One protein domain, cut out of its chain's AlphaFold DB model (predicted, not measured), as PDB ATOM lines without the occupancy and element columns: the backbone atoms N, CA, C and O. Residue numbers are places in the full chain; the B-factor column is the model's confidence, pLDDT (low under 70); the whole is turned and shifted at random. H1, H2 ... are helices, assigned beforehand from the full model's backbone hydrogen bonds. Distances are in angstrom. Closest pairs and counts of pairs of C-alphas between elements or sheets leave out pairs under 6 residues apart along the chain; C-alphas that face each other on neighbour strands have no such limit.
ATOM      1  N   VAL A  12     -40.856 -27.344  29.851       41.00
ATOM      2  CA  VAL A  12     -40.528 -27.468  31.285       41.00
ATOM      3  C   VAL A  12     -41.404 -26.585  32.163       41.00
ATOM      4  O   VAL A  12     -41.985 -27.079  33.122       41.00
ATOM      5  N   ALA A  13     -41.505 -25.293  31.834       39.94
ATOM      6  CA  ALA A  13     -42.089 -24.269  32.708       39.94
ATOM      7  C   ALA A  13     -43.490 -24.611  33.242       39.94
ATOM      8  O   ALA A  13     -43.860 -24.191  34.333       39.94
ATOM      9  N   VAL A  14     -44.258 -25.383  32.472       42.88
ATOM     10  CA  VAL A  14     -45.584 -25.860  32.859       42.88
ATOM     11  C   VAL A  14     -45.478 -27.061  33.797       42.88
ATOM     12  O   VAL A  14     -45.926 -26.975  34.937       42.88
ATOM     13  N   ALA A  15     -44.825 -28.143  33.355       38.41
ATOM     14  CA  ALA A  15     -44.660 -29.372  34.136       38.41
ATOM     15  C   ALA A  15     -43.972 -29.126  35.492       38.41
ATOM     16  O   ALA A  15     -44.290 -29.787  36.478       38.41
ATOM     17  N   ALA A  16     -43.069 -28.144  35.546       37.09
ATOM     18  CA  ALA A  16     -42.365 -27.727  36.751       37.09
ATOM     19  C   ALA A  16     -43.129 -26.694  37.613       37.09
ATOM     20  O   ALA A  16     -42.714 -26.413  38.729       37.09
ATOM     21  N   ALA A  17     -44.263 -26.133  37.187       33.88
ATOM     22  CA  ALA A  17     -45.065 -25.236  38.040       33.88
ATOM     23  C   ALA A  17     -45.973 -25.987  39.047       33.88
ATOM     24  O   ALA A  17     -46.929 -25.416  39.569       33.88
ATOM     25  N   GLY A  18     -45.790 -27.305  39.206       36.03
ATOM     26  CA  GLY A  18     -46.882 -28.215  39.582       36.03
ATOM     27  C   GLY A  18     -47.977 -28.313  38.502       36.03
ATOM     28  O   GLY A  18     -48.965 -29.030  38.669       36.03
ATOM     29  N   GLY A  27     -54.261 -31.621  21.865       86.44
ATOM     30  CA  GLY A  27     -54.750 -31.371  20.508       86.44
ATOM     31  C   GLY A  27     -53.824 -31.814  19.385       86.44
ATOM     32  O   GLY A  27     -53.193 -32.873  19.434       86.44
ATOM     33  N   GLU A  28     -53.763 -31.014  18.320       90.44
ATOM     34  CA  GLU A  28     -52.936 -31.298  17.143       90.44
ATOM     35  C   GLU A  28     -51.442 -31.374  17.505       90.44
ATOM     36  O   GLU A  28     -50.738 -32.246  17.001       90.44
ATOM     37  N   TYR A  29     -50.999 -30.537  18.451       84.62
ATOM     38  CA  TYR A  29     -49.613 -30.427  18.925       84.62
ATOM     39  C   TYR A  29     -49.318 -31.254  20.198       84.62
ATOM     40  O   TYR A  29     -48.295 -31.037  20.847       84.62
ATOM     41  N   GLY A  30     -50.190 -32.201  20.569       84.56
ATOM     42  CA  GLY A  30     -50.042 -33.007  21.792       84.56
ATOM     43  C   GLY A  30     -50.524 -32.274  23.042       84.56
ATOM     44  O   GLY A  30     -51.472 -31.497  22.938       84.56
ATOM     45  N   ARG A  31     -49.895 -32.522  24.197       79.50
ATOM     46  CA  ARG A  31     -50.057 -31.707  25.417       79.50
ATOM     47  C   ARG A  31     -49.501 -30.300  25.179       79.50
ATOM     48  O   ARG A  31     -48.689 -30.081  24.279       79.50
ATOM     49  N   PHE A  32     -49.924 -29.338  25.998       76.12
ATOM     50  CA  PHE A  32     -49.518 -27.932  25.869       76.12
ATOM     51  C   PHE A  32     -49.859 -27.356  24.478       76.12
ATOM     52  O   PHE A  32     -49.089 -26.596  23.880       76.12
ATOM     53  N   ASN A  33     -51.005 -27.772  23.927       85.06
ATOM     54  CA  ASN A  33     -51.401 -27.520  22.547       85.06
ATOM     55  C   ASN A  33     -51.494 -26.021  22.223       85.06
ATOM     56  O   ASN A  33     -51.002 -25.607  21.168       85.06
ATOM     57  N   ARG A  34     -52.066 -25.194  23.118       85.94
ATOM     58  CA  ARG A  34     -52.091 -23.729  22.931       85.94
ATOM     59  C   ARG A  34     -50.678 -23.154  22.875       85.94
ATOM     60  O   ARG A  34     -50.384 -22.386  21.960       85.94
ATOM     61  N   TRP A  35     -49.797 -23.562  23.792       84.12
ATOM     62  CA  TRP A  35     -48.415 -23.082  23.816       84.12
ATOM     63  C   TRP A  35     -47.675 -23.430  22.518       84.12
ATOM     64  O   TRP A  35     -47.159 -22.548  21.828       84.12
ATOM     65  N   ARG A  36     -47.642 -24.718  22.159       87.69
ATOM     66  CA  ARG A  36     -46.890 -25.218  20.995       87.69
ATOM     67  C   ARG A  36     -47.390 -24.630  19.683       87.69
ATOM     68  O   ARG A  36     -46.563 -24.232  18.866       87.69
ATOM     69  N   LYS A  37     -48.713 -24.494  19.517       90.12
ATOM     70  CA  LYS A  37     -49.297 -23.809  18.359       90.12
ATOM     71  C   LYS A  37     -48.737 -22.393  18.219       90.12
ATOM     72  O   LYS A  37     -48.215 -22.065  17.159       90.12
ATOM     73  N   VAL A  38     -48.812 -21.578  19.277       87.94
ATOM     74  CA  VAL A  38     -48.337 -20.188  19.215       87.94
ATOM     75  C   VAL A  38     -46.849 -20.144  18.882       87.94
ATOM     76  O   VAL A  38     -46.475 -19.362  18.017       87.94
ATOM     77  N   ILE A  39     -46.000 -20.990  19.482       85.62
ATOM     78  CA  ILE A  39     -44.561 -21.031  19.150       85.62
ATOM     79  C   ILE A  39     -44.318 -21.349  17.672       85.62
ATOM     80  O   ILE A  39     -43.514 -20.662  17.042       85.62
ATOM     81  N   CYS A  40     -45.037 -22.309  17.089       90.00
ATOM     82  CA  CYS A  40     -44.924 -22.625  15.661       90.00
ATOM     83  C   CYS A  40     -45.350 -21.477  14.720       90.00
ATOM     84  O   CYS A  40     -45.052 -21.528  13.530       90.00
ATOM     85  N   GLU A  41     -45.999 -20.431  15.245       90.88
ATOM     86  CA  GLU A  41     -46.407 -19.216  14.529       90.88
ATOM     87  C   GLU A  41     -45.474 -18.007  14.803       90.88
ATOM     88  O   GLU A  41     -45.790 -16.884  14.399       90.88
ATOM     89  N   LYS A  42     -44.334 -18.183  15.500       89.00
ATOM     90  CA  LYS A  42     -43.376 -17.100  15.835       89.00
ATOM     91  C   LYS A  42     -42.025 -17.207  15.128       89.00
ATOM     92  O   LYS A  42     -41.657 -18.240  14.581       89.00
ATOM     93  N   SER A  43     -41.294 -16.091  15.152       86.50
ATOM     94  CA  SER A  43     -39.965 -15.949  14.562       86.50
ATOM     95  C   SER A  43     -38.861 -16.598  15.398       86.50
ATOM     96  O   SER A  43     -38.970 -16.759  16.617       86.50
ATOM     97  N   GLU A  44     -37.739 -16.860  14.727       85.94
ATOM     98  CA  GLU A  44     -36.503 -17.402  15.298       85.94
ATOM     99  C   GLU A  44     -35.957 -16.572  16.484       85.94
ATOM    100  O   GLU A  44     -35.255 -17.105  17.336       85.94
ATOM    101  N   ASP A  45     -36.300 -15.284  16.604       88.94
ATOM    102  CA  ASP A  45     -35.847 -14.433  17.718       88.94
ATOM    103  C   ASP A  45     -36.666 -14.616  19.005       88.94
ATOM    104  O   ASP A  45     -36.090 -14.631  20.097       88.94
ATOM    105  N   VAL A  46     -37.990 -14.810  18.890       86.50
ATOM    106  CA  VAL A  46     -38.856 -15.214  20.022       86.50
ATOM    107  C   VAL A  46     -38.338 -16.526  20.594       86.50
ATOM    108  O   VAL A  46     -38.109 -16.683  21.791       86.50
ATOM    109  N   HIS A  47     -38.131 -17.454  19.669       82.19
ATOM    110  CA  HIS A  47     -37.557 -18.765  19.865       82.19
ATOM    111  C   HIS A  47     -36.198 -18.677  20.605       82.19
ATOM    112  O   HIS A  47     -36.081 -19.199  21.716       82.19
ATOM    113  N   LYS A  48     -35.195 -17.959  20.075       85.50
ATOM    114  CA  LYS A  48     -33.853 -17.812  20.695       85.50
ATOM    115  C   LYS A  48     -33.919 -17.278  22.123       85.50
ATOM    116  O   LYS A  48     -33.188 -17.730  23.008       85.50
ATOM    117  N   ALA A  49     -34.805 -16.319  22.365       86.75
ATOM    118  CA  ALA A  49     -34.973 -15.751  23.690       86.75
ATOM    119  C   ALA A  49     -35.543 -16.770  24.691       86.75
ATOM    120  O   ALA A  49     -35.057 -16.830  25.819       86.75
ATOM    121  N   LEU A  50     -36.495 -17.618  24.280       83.50
ATOM    122  CA  LEU A  50     -37.047 -18.668  25.141       83.50
ATOM    123  C   LEU A  50     -35.975 -19.668  25.591       83.50
ATOM    124  O   LEU A  50     -35.920 -19.999  26.770       83.50
ATOM    125  N   ASP A  51     -35.075 -20.113  24.714       83.25
ATOM    126  CA  ASP A  51     -34.026 -21.073  25.108       83.25
ATOM    127  C   ASP A  51     -33.031 -20.534  26.126       83.25
ATOM    128  O   ASP A  51     -32.501 -21.273  26.951       83.25
ATOM    129  N   THR A  52     -32.814 -19.221  26.116       86.81
ATOM    130  CA  THR A  52     -32.008 -18.558  27.146       86.81
ATOM    131  C   THR A  52     -32.602 -18.795  28.548       86.81
ATOM    132  O   THR A  52     -31.877 -18.721  29.542       86.81
ATOM    133  N   CYS A  53     -33.891 -19.155  28.628       85.12
ATOM    134  CA  CYS A  53     -34.553 -19.686  29.816       85.12
ATOM    135  C   CYS A  53     -34.436 -21.221  29.935       85.12
ATOM    136  O   CYS A  53     -34.129 -21.681  31.031       85.12
ATOM    137  N   PHE A  54     -34.540 -22.009  28.847       81.50
ATOM    138  CA  PHE A  54     -34.287 -23.472  28.879       81.50
ATOM    139  C   PHE A  54     -32.940 -23.805  29.517       81.50
ATOM    140  O   PHE A  54     -32.832 -24.672  30.378       81.50
ATOM    141  N   GLN A  55     -31.890 -23.075  29.134       84.94
ATOM    142  CA  GLN A  55     -30.544 -23.353  29.622       84.94
ATOM    143  C   GLN A  55     -30.372 -23.096  31.128       84.94
ATOM    144  O   GLN A  55     -29.401 -23.602  31.696       84.94
ATOM    145  N   LYS A  56     -31.311 -22.370  31.756       83.94
ATOM    146  CA  LYS A  56     -31.392 -22.095  33.201       83.94
ATOM    147  C   LYS A  56     -32.248 -23.106  33.974       83.94
ATOM    148  O   LYS A  56     -32.217 -23.072  35.202       83.94
ATOM    149  N   GLU A  57     -32.998 -23.973  33.291       78.69
ATOM    150  CA  GLU A  57     -33.814 -25.007  33.935       78.69
ATOM    151  C   GLU A  57     -32.952 -25.947  34.803       78.69
ATOM    152  O   GLU A  57     -31.758 -26.136  34.516       78.69
ATOM    153  N   PRO A  58     -33.518 -26.566  35.860       79.38
ATOM    154  CA  PRO A  58     -32.806 -27.549  36.669       79.38
ATOM    155  C   PRO A  58     -32.233 -28.663  35.786       79.38
ATOM    156  O   PRO A  58     -32.951 -29.242  34.967       79.38
ATOM    157  N   LYS A  59     -30.940 -28.980  35.965       84.31
ATOM    158  CA  LYS A  59     -30.200 -29.880  35.064       84.31
ATOM    159  C   LYS A  59     -30.939 -31.199  34.805       84.31
ATOM    160  O   LYS A  59     -31.057 -31.587  33.654       84.31
ATOM    161  N   LEU A  60     -31.490 -31.831  35.845       80.81
ATOM    162  CA  LEU A  60     -32.240 -33.086  35.728       80.81
ATOM    163  C   LEU A  60     -33.398 -33.010  34.714       80.81
ATOM    164  O   LEU A  60     -33.613 -33.954  33.961       80.81
ATOM    165  N   ILE A  61     -34.129 -31.892  34.682       76.94
ATOM    166  CA  ILE A  61     -35.283 -31.721  33.792       76.94
ATOM    167  C   ILE A  61     -34.829 -31.367  32.371       76.94
ATOM    168  O   ILE A  61     -35.412 -31.845  31.398       76.94
ATOM    169  N   LYS A  62     -33.758 -30.570  32.242       83.56
ATOM    170  CA  LYS A  62     -33.148 -30.260  30.943       83.56
ATOM    171  C   LYS A  62     -32.579 -31.511  30.276       83.56
ATOM    172  O   LYS A  62     -32.893 -31.758  29.117       83.56
ATOM    173  N   ASP A  63     -31.791 -32.294  31.010       87.56
ATOM    174  CA  ASP A  63     -31.180 -33.533  30.525       87.56
ATOM    175  C   ASP A  63     -32.268 -34.513  30.049       87.56
ATOM    176  O   ASP A  63     -32.228 -34.937  28.901       87.56
ATOM    177  N   ALA A  64     -33.321 -34.746  30.844       84.94
ATOM    178  CA  ALA A  64     -34.454 -35.603  30.465       84.94
ATOM    179  C   ALA A  64     -35.165 -35.187  29.159       84.94
ATOM    180  O   ALA A  64     -35.663 -36.031  28.413       84.94
ATOM    181  N   ILE A  65     -35.228 -33.887  28.859       84.19
ATOM    182  CA  ILE A  65     -35.811 -33.392  27.602       84.19
ATOM    183  C   ILE A  65     -34.808 -33.479  26.448       84.19
ATOM    184  O   ILE A  65     -35.213 -33.790  25.332       84.19
ATOM    185  N   VAL A  66     -33.514 -33.262  26.695       88.81
ATOM    186  CA  VAL A  66     -32.445 -33.489  25.707       88.81
ATOM    187  C   VAL A  66     -32.385 -34.969  25.307       88.81
ATOM    188  O   VAL A  66     -32.325 -35.254  24.108       88.81
ATOM    189  N   ASP A  67     -32.502 -35.889  26.268       91.38
ATOM    190  CA  ASP A  67     -32.642 -37.333  26.047       91.38
ATOM    191  C   ASP A  67     -33.868 -37.616  25.161       91.38
ATOM    192  O   ASP A  67     -33.729 -38.094  24.034       91.38
ATOM    193  N   CYS A  68     -35.070 -37.213  25.595       89.19
ATOM    194  CA  CYS A  68     -36.299 -37.462  24.837       89.19
ATOM    195  C   CYS A  68     -36.320 -36.815  23.439       89.19
ATOM    196  O   CYS A  68     -36.874 -37.398  22.509       89.19
ATOM    197  N   MET A  69     -35.735 -35.628  23.246       90.06
ATOM    198  CA  MET A  69     -35.613 -35.020  21.912       90.06
ATOM    199  C   MET A  69     -34.609 -35.773  21.030       90.06
ATOM    200  O   MET A  69     -34.832 -35.883  19.823       90.06
ATOM    201  N   THR A  70     -33.549 -36.334  21.622       94.00
ATOM    202  CA  THR A  70     -32.581 -37.191  20.924       94.00
ATOM    203  C   THR A  70     -33.216 -38.514  20.503       94.00
ATOM    204  O   THR A  70     -33.078 -38.892  19.344       94.00
ATOM    205  N   ASP A  71     -33.979 -39.177  21.373       93.88
ATOM    206  CA  ASP A  71     -34.650 -40.445  21.046       93.88
ATOM    207  C   ASP A  71     -35.775 -40.270  20.014       93.88
ATOM    208  O   ASP A  71     -35.931 -41.076  19.093       93.88
ATOM    209  N   VAL A  72     -36.564 -39.196  20.133       92.56
ATOM    210  CA  VAL A  72     -37.694 -38.923  19.231       92.56
ATOM    211  C   VAL A  72     -37.242 -38.378  17.873       92.56
ATOM    212  O   VAL A  72     -37.908 -38.624  16.862       92.56
ATOM    213  N   LEU A  73     -36.127 -37.642  17.829       92.69
ATOM    214  CA  LEU A  73     -35.550 -37.091  16.604       92.69
ATOM    215  C   LEU A  73     -34.008 -37.047  16.690       92.69
ATOM    216  O   LEU A  73     -33.439 -35.974  16.916       92.69
ATOM    217  N   PRO A  74     -33.299 -38.164  16.425       94.38
ATOM    218  CA  PRO A  74     -31.838 -38.234  16.556       94.38
ATOM    219  C   PRO A  74     -31.069 -37.215  15.707       94.38
ATOM    220  O   PRO A  74     -29.982 -36.784  16.084       94.38
ATOM    221  N   SER A  75     -31.640 -36.768  14.583       92.19
ATOM    222  CA  SER A  75     -31.059 -35.713  13.744       92.19
ATOM    223  C   SER A  75     -31.006 -34.339  14.421       92.19
ATOM    224  O   SER A  75     -30.197 -33.511  14.011       92.19
ATOM    225  N   SER A  76     -31.822 -34.098  15.456       85.38
ATOM    226  CA  SER A  76     -31.714 -32.901  16.297       85.38
ATOM    227  C   SER A  76     -30.527 -32.959  17.257       85.38
ATOM    228  O   SER A  76     -30.048 -31.917  17.676       85.38
ATOM    229  N   LYS A  77     -30.030 -34.153  17.616       89.38
ATOM    230  CA  LYS A  77     -29.016 -34.358  18.672       89.38
ATOM    231  C   LYS A  77     -29.412 -33.783  20.046       89.38
ATOM    232  O   LYS A  77     -28.538 -33.413  20.827       89.38
ATOM    233  N   GLY A  78     -30.712 -33.624  20.304       80.69
ATOM    234  CA  GLY A  78     -31.209 -32.909  21.481       80.69
ATOM    235  C   GLY A  78     -31.057 -31.382  21.386       80.69
ATOM    236  O   GLY A  78     -31.338 -30.680  22.356       80.69
ATOM    237  N   GLU A  79     -30.647 -30.841  20.231       81.56
ATOM    238  CA  GLU A  79     -30.714 -29.409  19.941       81.56
ATOM    239  C   GLU A  79     -32.170 -29.014  19.726       81.56
ATOM    240  O   GLU A  79     -32.867 -29.466  18.810       81.56
ATOM    241  N   ALA A  80     -32.641 -28.138  20.599       78.19
ATOM    242  CA  ALA A  80     -34.056 -27.899  20.726       78.19
ATOM    243  C   ALA A  80     -34.633 -27.124  19.511       78.19
ATOM    244  O   ALA A  80     -35.800 -27.339  19.178       78.19
ATOM    245  N   ILE A  81     -33.820 -26.325  18.771       80.62
ATOM    246  CA  ILE A  81     -34.221 -25.689  17.484       80.62
ATOM    247  C   ILE A  81     -34.761 -26.756  16.567       80.62
ATOM    248  O   ILE A  81     -35.879 -26.660  16.066       80.62
ATOM    249  N   GLU A  82     -33.914 -27.743  16.302       84.25
ATOM    250  CA  GLU A  82     -34.130 -28.680  15.217       84.25
ATOM    251  C   GLU A  82     -35.259 -29.637  15.582       84.25
ATOM    252  O   GLU A  82     -36.026 -30.042  14.707       84.25
ATOM    253  N   PHE A  83     -35.460 -29.875  16.883       88.44
ATOM    254  CA  PHE A  83     -36.700 -30.447  17.385       88.44
ATOM    255  C   PHE A  83     -37.918 -29.560  17.080       88.44
ATOM    256  O   PHE A  83     -38.834 -30.024  16.407       88.44
ATOM    257  N   THR A  84     -37.936 -28.288  17.493       85.19
ATOM    258  CA  THR A  84     -39.061 -27.351  17.271       85.19
ATOM    259  C   THR A  84     -39.406 -27.200  15.791       85.19
ATOM    260  O   THR A  84     -40.545 -27.422  15.381       85.19
ATOM    261  N   HIS A  85     -38.422 -26.859  14.960       89.75
ATOM    262  CA  HIS A  85     -38.581 -26.646  13.523       89.75
ATOM    263  C   HIS A  85     -39.007 -27.909  12.773       89.75
ATOM    264  O   HIS A  85     -39.637 -27.796  11.719       89.75
ATOM    265  N   SER A  86     -38.673 -29.095  13.281       92.50
ATOM    266  CA  SER A  86     -39.180 -30.359  12.745       92.50
ATOM    267  C   SER A  86     -40.585 -30.655  13.261       92.50
ATOM    268  O   SER A  86     -41.456 -30.992  12.468       92.50
ATOM    269  N   ALA A  87     -40.852 -30.458  14.552       90.00
ATOM    270  CA  ALA A  87     -42.125 -30.767  15.199       90.00
ATOM    271  C   ALA A  87     -43.271 -29.818  14.803       90.00
ATOM    272  O   ALA A  87     -44.431 -30.222  14.767       90.00
ATOM    273  N   CYS A  88     -42.969 -28.580  14.409       91.50
ATOM    274  CA  CYS A  88     -43.947 -27.689  13.779       91.50
ATOM    275  C   CYS A  88     -44.354 -28.146  12.361       91.50
ATOM    276  O   CYS A  88     -45.422 -27.764  11.885       91.50
ATOM    277  N   LYS A  89     -43.534 -28.978  11.695       94.62
ATOM    278  CA  LYS A  89     -43.818 -29.570  10.372       94.62
ATOM    279  C   LYS A  89     -44.469 -30.952  10.522       94.62
ATOM    280  O   LYS A  89     -45.547 -31.179   9.982       94.62
ATOM    281  N   ASP A  90     -43.857 -31.842  11.308       95.50
ATOM    282  CA  ASP A  90     -44.417 -33.120  11.762       95.50
ATOM    283  C   ASP A  90     -44.834 -33.032  13.238       95.50
ATOM    284  O   ASP A  90     -44.074 -33.352  14.158       95.50
ATOM    285  N   LYS A  91     -46.099 -32.667  13.464       92.12
ATOM    286  CA  LYS A  91     -46.685 -32.543  14.808       92.12
ATOM    287  C   LYS A  91     -46.739 -33.866  15.587       92.12
ATOM    288  O   LYS A  91     -46.989 -33.848  16.793       92.12
ATOM    289  N   SER A  92     -46.468 -35.015  14.953       93.94
ATOM    290  CA  SER A  92     -46.318 -36.282  15.679       93.94
ATOM    291  C   SER A  92     -45.083 -36.292  16.586       93.94
ATOM    292  O   SER A  92     -45.095 -36.984  17.601       93.94
ATOM    293  N   LEU A  93     -44.046 -35.501  16.277       92.38
ATOM    294  CA  LEU A  93     -42.839 -35.380  17.101       92.38
ATOM    295  C   LEU A  93     -43.159 -34.815  18.488       92.38
ATOM    296  O   LEU A  93     -42.733 -35.394  19.484       92.38
ATOM    297  N   PHE A  94     -44.005 -33.785  18.581       88.69
ATOM    298  CA  PHE A  94     -44.476 -33.272  19.873       88.69
ATOM    299  C   PHE A  94     -45.194 -34.345  20.710       88.69
ATOM    300  O   PHE A  94     -44.926 -34.473  21.900       88.69
ATOM    301  N   LYS A  95     -46.031 -35.181  20.083       88.00
ATOM    302  CA  LYS A  95     -46.758 -36.272  20.765       88.00
ATOM    303  C   LYS A  95     -45.844 -37.417  21.211       88.00
ATOM    304  O   LYS A  95     -46.088 -38.039  22.241       88.00
ATOM    305  N   LYS A  96     -44.784 -37.695  20.448       90.69
ATOM    306  CA  LYS A  96     -43.734 -38.652  20.828       90.69
ATOM    307  C   LYS A  96     -42.906 -38.114  22.008       90.69
ATOM    308  O   LYS A  96     -42.640 -38.873  22.936       90.69
ATOM    309  N   LEU A  97     -42.577 -36.816  22.013       86.69
ATOM    310  CA  LEU A  97     -41.913 -36.134  23.134       86.69
ATOM    311  C   LEU A  97     -42.777 -36.161  24.404       86.69
ATOM    312  O   LEU A  97     -42.263 -36.514  25.459       86.69
ATOM    313  N   ASP A  98     -44.083 -35.885  24.301       84.31
ATOM    314  CA  ASP A  98     -45.018 -36.006  25.433       84.31
ATOM    315  C   ASP A  98     -45.015 -37.407  26.036       84.31
ATOM    316  O   ASP A  98     -45.000 -37.555  27.256       84.31
ATOM    317  N   LYS A  99     -45.024 -38.438  25.181       86.00
ATOM    318  CA  LYS A  99     -45.005 -39.829  25.631       86.00
ATOM    319  C   LYS A  99     -43.695 -40.162  26.351       86.00
ATOM    320  O   LYS A  99     -43.750 -40.739  27.428       86.00
ATOM    321  N   CYS A 100     -42.548 -39.788  25.783       87.12
ATOM    322  CA  CYS A 100     -41.246 -40.022  26.409       87.12
ATOM    323  C   CYS A 100     -41.130 -39.286  27.753       87.12
ATOM    324  O   CYS A 100     -40.803 -39.888  28.773       87.12
ATOM    325  N   PHE A 101     -41.492 -38.001  27.797       81.50
ATOM    326  CA  PHE A 101     -41.401 -37.219  29.027       81.50
ATOM    327  C   PHE A 101     -42.375 -37.708  30.112       81.50
ATOM    328  O   PHE A 101     -42.047 -37.637  31.294       81.50
ATOM    329  N   ALA A 102     -43.519 -38.296  29.740       80.75
ATOM    330  CA  ALA A 102     -44.430 -38.938  30.691       80.75
ATOM    331  C   ALA A 102     -43.796 -40.133  31.441       80.75
ATOM    332  O   ALA A 102     -44.211 -40.440  32.560       80.75
ATOM    333  N   GLU A 103     -42.775 -40.789  30.875       78.94
ATOM    334  CA  GLU A 103     -42.031 -41.870  31.539       78.94
ATOM    335  C   GLU A 103     -41.095 -41.306  32.631       78.94
ATOM    336  O   GLU A 103     -40.999 -41.881  33.719       78.94
ATOM    337  N   TYR A 104     -40.517 -40.115  32.421       76.88
ATOM    338  CA  TYR A 104     -39.805 -39.360  33.465       76.88
ATOM    339  C   TYR A 104     -40.775 -38.763  34.500       76.88
ATOM    340  O   TYR A 104     -40.543 -38.894  35.703       76.88
ATOM    341  N   GLU A 105     -41.904 -38.181  34.075       69.94
ATOM    342  CA  GLU A 105     -42.959 -37.706  34.984       69.94
ATOM    343  C   GLU A 105     -43.526 -38.835  35.856       69.94
ATOM    344  O   GLU A 105     -43.988 -38.562  36.960       69.94
ATOM    345  N   ALA A 106     -43.500 -40.101  35.424       75.25
ATOM    346  CA  ALA A 106     -43.934 -41.226  36.255       75.25
ATOM    347  C   ALA A 106     -43.021 -41.463  37.478       75.25
ATOM    348  O   ALA A 106     -43.477 -42.009  38.488       75.25
ATOM    349  N   ASN A 107     -41.759 -41.023  37.432       78.00
ATOM    350  CA  ASN A 107     -40.794 -41.205  38.514       78.00
ATOM    351  C   ASN A 107     -41.056 -40.230  39.686       78.00
ATOM    352  O   ASN A 107     -40.954 -39.010  39.565       78.00
ATOM    353  N   ALA A 108     -41.350 -40.781  40.866       73.12
ATOM    354  CA  ALA A 108     -41.677 -40.016  42.073       73.12
ATOM    355  C   ALA A 108     -40.502 -39.213  42.679       73.12
ATOM    356  O   ALA A 108     -40.736 -38.349  43.524       73.12
ATOM    357  N   GLU A 109     -39.255 -39.483  42.284       72.75
ATOM    358  CA  GLU A 109     -38.092 -38.657  42.629       72.75
ATOM    359  C   GLU A 109     -37.941 -37.479  41.656       72.75
ATOM    360  O   GLU A 109     -37.749 -36.346  42.094       72.75
ATOM    361  N   PHE A 110     -38.147 -37.722  40.357       72.31
ATOM    362  CA  PHE A 110     -38.182 -36.684  39.321       72.31
ATOM    363  C   PHE A 110     -39.291 -35.655  39.595       72.31
ATOM    364  O   PHE A 110     -39.038 -34.452  39.567       72.31
ATOM    365  N   LYS A 111     -40.492 -36.108  40.001       66.06
ATOM    366  CA  LYS A 111     -41.601 -35.222  40.414       66.06
ATOM    367  C   LYS A 111     -41.242 -34.226  41.521       66.06
ATOM    368  O   LYS A 111     -41.798 -33.138  41.530       66.06
ATOM    369  N   LYS A 112     -40.326 -34.564  42.436       65.81
ATOM    370  CA  LYS A 112     -39.892 -33.659  43.523       65.81
ATOM    371  C   LYS A 112     -38.918 -32.574  43.054       65.81
ATOM    372  O   LYS A 112     -38.546 -31.718  43.843       65.81
ATOM    373  N   GLN A 113     -38.466 -32.652  41.804       63.25
ATOM    374  CA  GLN A 113     -37.567 -31.687  41.170       63.25
ATOM    375  C   GLN A 113     -38.239 -30.973  39.982       63.25
ATOM    376  O   GLN A 113     -37.639 -30.084  39.380       63.25
ATOM    377  N   LEU A 114     -39.508 -31.297  39.698       60.00
ATOM    378  CA  LEU A 114     -40.430 -30.498  38.890       60.00
ATOM    379  C   LEU A 114     -40.977 -29.310  39.711       60.00
ATOM    380  O   LEU A 114     -42.185 -29.121  39.818       60.00
ATOM    381  N   GLU A 115     -40.070 -28.509  40.278       60.81
ATOM    382  CA  GLU A 115     -40.370 -27.186  40.840       60.81
ATOM    383  C   GLU A 115     -39.597 -26.116  40.055       60.81
ATOM    384  O   GLU A 115     -38.362 -26.054  40.063       60.81
ATOM    385  N   LEU A 116     -40.337 -25.267  39.342       58.91
ATOM    386  CA  LEU A 116     -39.811 -24.193  38.518       58.91
ATOM    387  C   LEU A 116     -39.330 -23.079  39.436       58.91
ATOM    388  O   LEU A 116     -40.124 -22.318  39.992       58.91
ATOM    389  N   LYS A 117     -38.013 -22.947  39.559       70.25
ATOM    390  CA  LYS A 117     -37.420 -21.837  40.299       70.25
ATOM    391  C   LYS A 117     -37.898 -20.497  39.731       70.25
ATOM    392  O   LYS A 117     -37.886 -20.286  38.515       70.25
ATOM    393  N   GLU A 118     -38.196 -19.547  40.615       75.44
ATOM    394  CA  GLU A 118     -38.690 -18.220  40.221       75.44
ATOM    395  C   GLU A 118     -37.712 -17.487  39.273       75.44
ATOM    396  O   GLU A 118     -38.149 -16.790  38.363       75.44
ATOM    397  N   GLU A 119     -36.397 -17.722  39.393       81.44
ATOM    398  CA  GLU A 119     -35.364 -17.185  38.483       81.44
ATOM    399  C   GLU A 119     -35.561 -17.590  37.007       81.44
ATOM    400  O   GLU A 119     -35.219 -16.829  36.097       81.44
ATOM    401  N   VAL A 120     -36.137 -18.770  36.757       78.00
ATOM    402  CA  VAL A 120     -36.422 -19.275  35.407       78.00
ATOM    403  C   VAL A 120     -37.811 -18.821  34.955       78.00
ATOM    404  O   VAL A 120     -37.971 -18.348  33.830       78.00
ATOM    405  N   LYS A 121     -38.802 -18.843  35.854       75.81
ATOM    406  CA  LYS A 121     -40.151 -18.299  35.619       75.81
ATOM    407  C   LYS A 121     -40.127 -16.825  35.197       75.81
ATOM    408  O   LYS A 121     -40.764 -16.460  34.210       75.81
ATOM    409  N   VAL A 122     -39.336 -15.995  35.880       85.38
ATOM    410  CA  VAL A 122     -39.124 -14.579  35.529       85.38
ATOM    411  C   VAL A 122     -38.488 -14.436  34.144       85.38
ATOM    412  O   VAL A 122     -38.933 -13.596  33.366       85.38
ATOM    413  N   CYS A 123     -37.528 -15.298  33.785       87.19
ATOM    414  CA  CYS A 123     -36.948 -15.313  32.439       87.19
ATOM    415  C   CYS A 123     -38.026 -15.510  31.360       87.19
ATOM    416  O   CYS A 123     -38.085 -14.723  30.413       87.19
ATOM    417  N   TYR A 124     -38.926 -16.489  31.518       83.88
ATOM    418  CA  TYR A 124     -40.042 -16.665  30.581       83.88
ATOM    419  C   TYR A 124     -40.936 -15.433  30.520       83.88
ATOM    420  O   TYR A 124     -41.220 -14.936  29.435       83.88
ATOM    421  N   ILE A 125     -41.349 -14.917  31.677       86.38
ATOM    422  CA  ILE A 125     -42.220 -13.745  31.780       86.38
ATOM    423  C   ILE A 125     -41.618 -12.545  31.023       86.38
ATOM    424  O   ILE A 125     -42.322 -11.881  30.261       86.38
ATOM    425  N   ASP A 126     -40.322 -12.282  31.162       91.69
ATOM    426  CA  ASP A 126     -39.684 -11.143  30.499       91.69
ATOM    427  C   ASP A 126     -39.484 -11.359  28.991       91.69
ATOM    428  O   ASP A 126     -39.631 -10.409  28.217       91.69
ATOM    429  N   VAL A 127     -39.266 -12.599  28.536       89.25
ATOM    430  CA  VAL A 127     -39.297 -12.942  27.103       89.25
ATOM    431  C   VAL A 127     -40.701 -12.754  26.520       89.25
ATOM    432  O   VAL A 127     -40.851 -12.122  25.473       89.25
ATOM    433  N   LEU A 128     -41.743 -13.238  27.200       88.81
ATOM    434  CA  LEU A 128     -43.126 -13.120  26.734       88.81
ATOM    435  C   LEU A 128     -43.611 -11.661  26.686       88.81
ATOM    436  O   LEU A 128     -44.321 -11.296  25.750       88.81
ATOM    437  N   LYS A 129     -43.181 -10.808  27.628       93.06
ATOM    438  CA  LYS A 129     -43.385  -9.348  27.550       93.06
ATOM    439  C   LYS A 129     -42.632  -8.734  26.367       93.06
ATOM    440  O   LYS A 129     -43.215  -7.974  25.602       93.06
ATOM    441  N   LYS A 130     -41.340  -9.056  26.211       94.94
ATOM    442  CA  LYS A 130     -40.451  -8.462  25.193       94.94
ATOM    443  C   LYS A 130     -40.964  -8.648  23.761       94.94
ATOM    444  O   LYS A 130     -40.713  -7.787  22.922       94.94
ATOM    445  N   PHE A 131     -41.639  -9.761  23.485       91.31
ATOM    446  CA  PHE A 131     -42.144 -10.106  22.154       91.31
ATOM    447  C   PHE A 131     -43.672  -9.989  22.001       91.31
ATOM    448  O   PHE A 131     -44.211 -10.495  21.019       91.31
ATOM    449  N   ASP A 132     -44.350  -9.341  22.955       93.81
ATOM    450  CA  ASP A 132     -45.811  -9.163  23.002       93.81
ATOM    451  C   ASP A 132     -46.592 -10.474  22.773       93.81
ATOM    452  O   ASP A 132     -47.262 -10.698  21.761       93.81
ATOM    453  N   LEU A 133     -46.452 -11.396  23.731       87.75
ATOM    454  CA  LEU A 133     -47.048 -12.735  23.697       87.75
ATOM    455  C   LEU A 133     -48.063 -12.943  24.840       87.75
ATOM    456  O   LEU A 133     -47.908 -13.886  25.624       87.75
ATOM    457  N   PRO A 134     -49.125 -12.113  24.953       87.94
ATOM    458  CA  PRO A 134     -50.075 -12.174  26.068       87.94
ATOM    459  C   PRO A 134     -50.760 -13.540  26.182       87.94
ATOM    460  O   PRO A 134     -50.858 -14.073  27.278       87.94
ATOM    461  N   GLN A 135     -51.085 -14.192  25.060       84.50
ATOM    462  CA  GLN A 135     -51.681 -15.539  25.042       84.50
ATOM    463  C   GLN A 135     -50.838 -16.595  25.781       84.50
ATOM    464  O   GLN A 135     -51.383 -17.554  26.324       84.50
ATOM    465  N   LEU A 136     -49.510 -16.433  25.804       82.06
ATOM    466  CA  LEU A 136     -48.594 -17.315  26.532       82.06
ATOM    467  C   LEU A 136     -48.370 -16.856  27.978       82.06
ATOM    468  O   LEU A 136     -48.072 -17.680  28.838       82.06
ATOM    469  N   MET A 137     -48.542 -15.560  28.256       81.94
ATOM    470  CA  MET A 137     -48.563 -15.020  29.617       81.94
ATOM    471  C   MET A 137     -49.790 -15.532  30.376       81.94
ATOM    472  O   MET A 137     -49.669 -16.017  31.497       81.94
ATOM    473  N   ASP A 138     -50.959 -15.484  29.736       81.94
ATOM    474  CA  ASP A 138     -52.213 -16.018  30.261       81.94
ATOM    475  C   ASP A 138     -52.104 -17.529  30.483       81.94
ATOM    476  O   ASP A 138     -52.426 -18.004  31.568       81.94
ATOM    477  N   TYR A 139     -51.522 -18.263  29.526       76.00
ATOM    478  CA  TYR A 139     -51.221 -19.688  29.682       76.00
ATOM    479  C   TYR A 139     -50.342 -19.970  30.913       76.00
ATOM    480  O   TYR A 139     -50.681 -20.813  31.742       76.00
ATOM    481  N   LEU A 140     -49.231 -19.240  31.076       73.19
ATOM    482  CA  LEU A 140     -48.341 -19.398  32.230       73.19
ATOM    483  C   LEU A 140     -49.086 -19.110  33.550       73.19
ATOM    484  O   LEU A 140     -48.992 -19.894  34.495       73.19
ATOM    485  N   ASN A 141     -49.900 -18.050  33.581       70.31
ATOM    486  CA  ASN A 141     -50.731 -17.680  34.729       70.31
ATOM    487  C   ASN A 141     -51.831 -18.712  35.049       70.31
ATOM    488  O   ASN A 141     -52.149 -18.908  36.220       70.31
ATOM    489  N   GLU A 142     -52.444 -19.345  34.043       67.12
ATOM    490  CA  GLU A 142     -53.409 -20.445  34.213       67.12
ATOM    491  C   GLU A 142     -52.726 -21.664  34.857       67.12
ATOM    492  O   GLU A 142     -53.231 -22.221  35.835       67.12
ATOM    493  N   THR A 143     -51.533 -22.036  34.374       60.34
ATOM    494  CA  THR A 143     -50.785 -23.184  34.917       60.34
ATOM    495  C   THR A 143     -50.350 -22.972  36.367       60.34
ATOM    496  O   THR A 143     -50.500 -23.881  37.177       60.34
TER     497      THR A 143
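This is residues 12 to 18 and 27 to 143 of the 147 residues of an uncharacterized protein of Araneus ventricosus (UniProt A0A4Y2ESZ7). Two groups of helices stand side by side: H4 and H6 cross, with H5 at one end and short H7 at the other, while H8 packs between H3 and H9, and H2 packs on H9. Short H1 lies between the groups. The printed part has 124 residues, with nine named helices, H1 to H9, and no named strand; the class is all helix. It is compact, with a radius of gyration of the C-alphas of 13.6 A and spans of 33 by 33 by 25 A.

H4, residues 59 to 72, is 19.7 A long and H6, residues 92 to 105, 19.6 A. H4 begins at C-alpha 59 (-30.200, -29.880, 35.064). H5 is residues 80 to 87, H7 110 to 113, H1 12 to 15 and H2 33 to 40. H3, 44 to 54, is 15.0 A long, H8, 118 to 130, 18.0 A, and H9, 134 to 143, 14.1 A, ending at C-alpha 143 (-50.785, -23.184, 34.917).

H4 touches H6, C-alphas 68 and 100 being closest at 5.8 A, at a steep tilt of 41 degrees, opposite ways. H4 touches H7 with residues 60 to 61 alone, C-alphas 61 and 113 closest at 7.7 A. H5 and H6 touch only at the corner, C-alphas 87 and 93 closest at 5.0 A. H3 touches H8, C-alphas 53 and 123 closest at 5.6 A, at a shallow tilt of 11 degrees. H8 and H9 form a helical hairpin, C-alphas 128 and 137 closest at 6.4 A. H2 touches H9, C-alphas 35 and 136 closest at 6.4 A. H1 and H9 only just touch, with 3 pairs of C-alphas within 8 A, 14 and 143 closest at 6.2 A. Every O i to N i+4 pair is within hydrogen-bond range in H2, H4, H5 and H9; H3 has 6 of 7, H6 8 of 10 and H8 8 of 9, and H1 and H7 are too short for such a pair.

The farthest C-alphas, of Ser 43 and Ala 108, are 36.6 A apart. Residues 19 to 26 are not printed; C-alphas 18 and 27 are 20.9 A apart across the cut. Of the links printed whole, no link is long. The mean pLDDT of the printed part is 81.0, with residues 12 to 18, 105, 111 to 116 and 142 to 143 under 70.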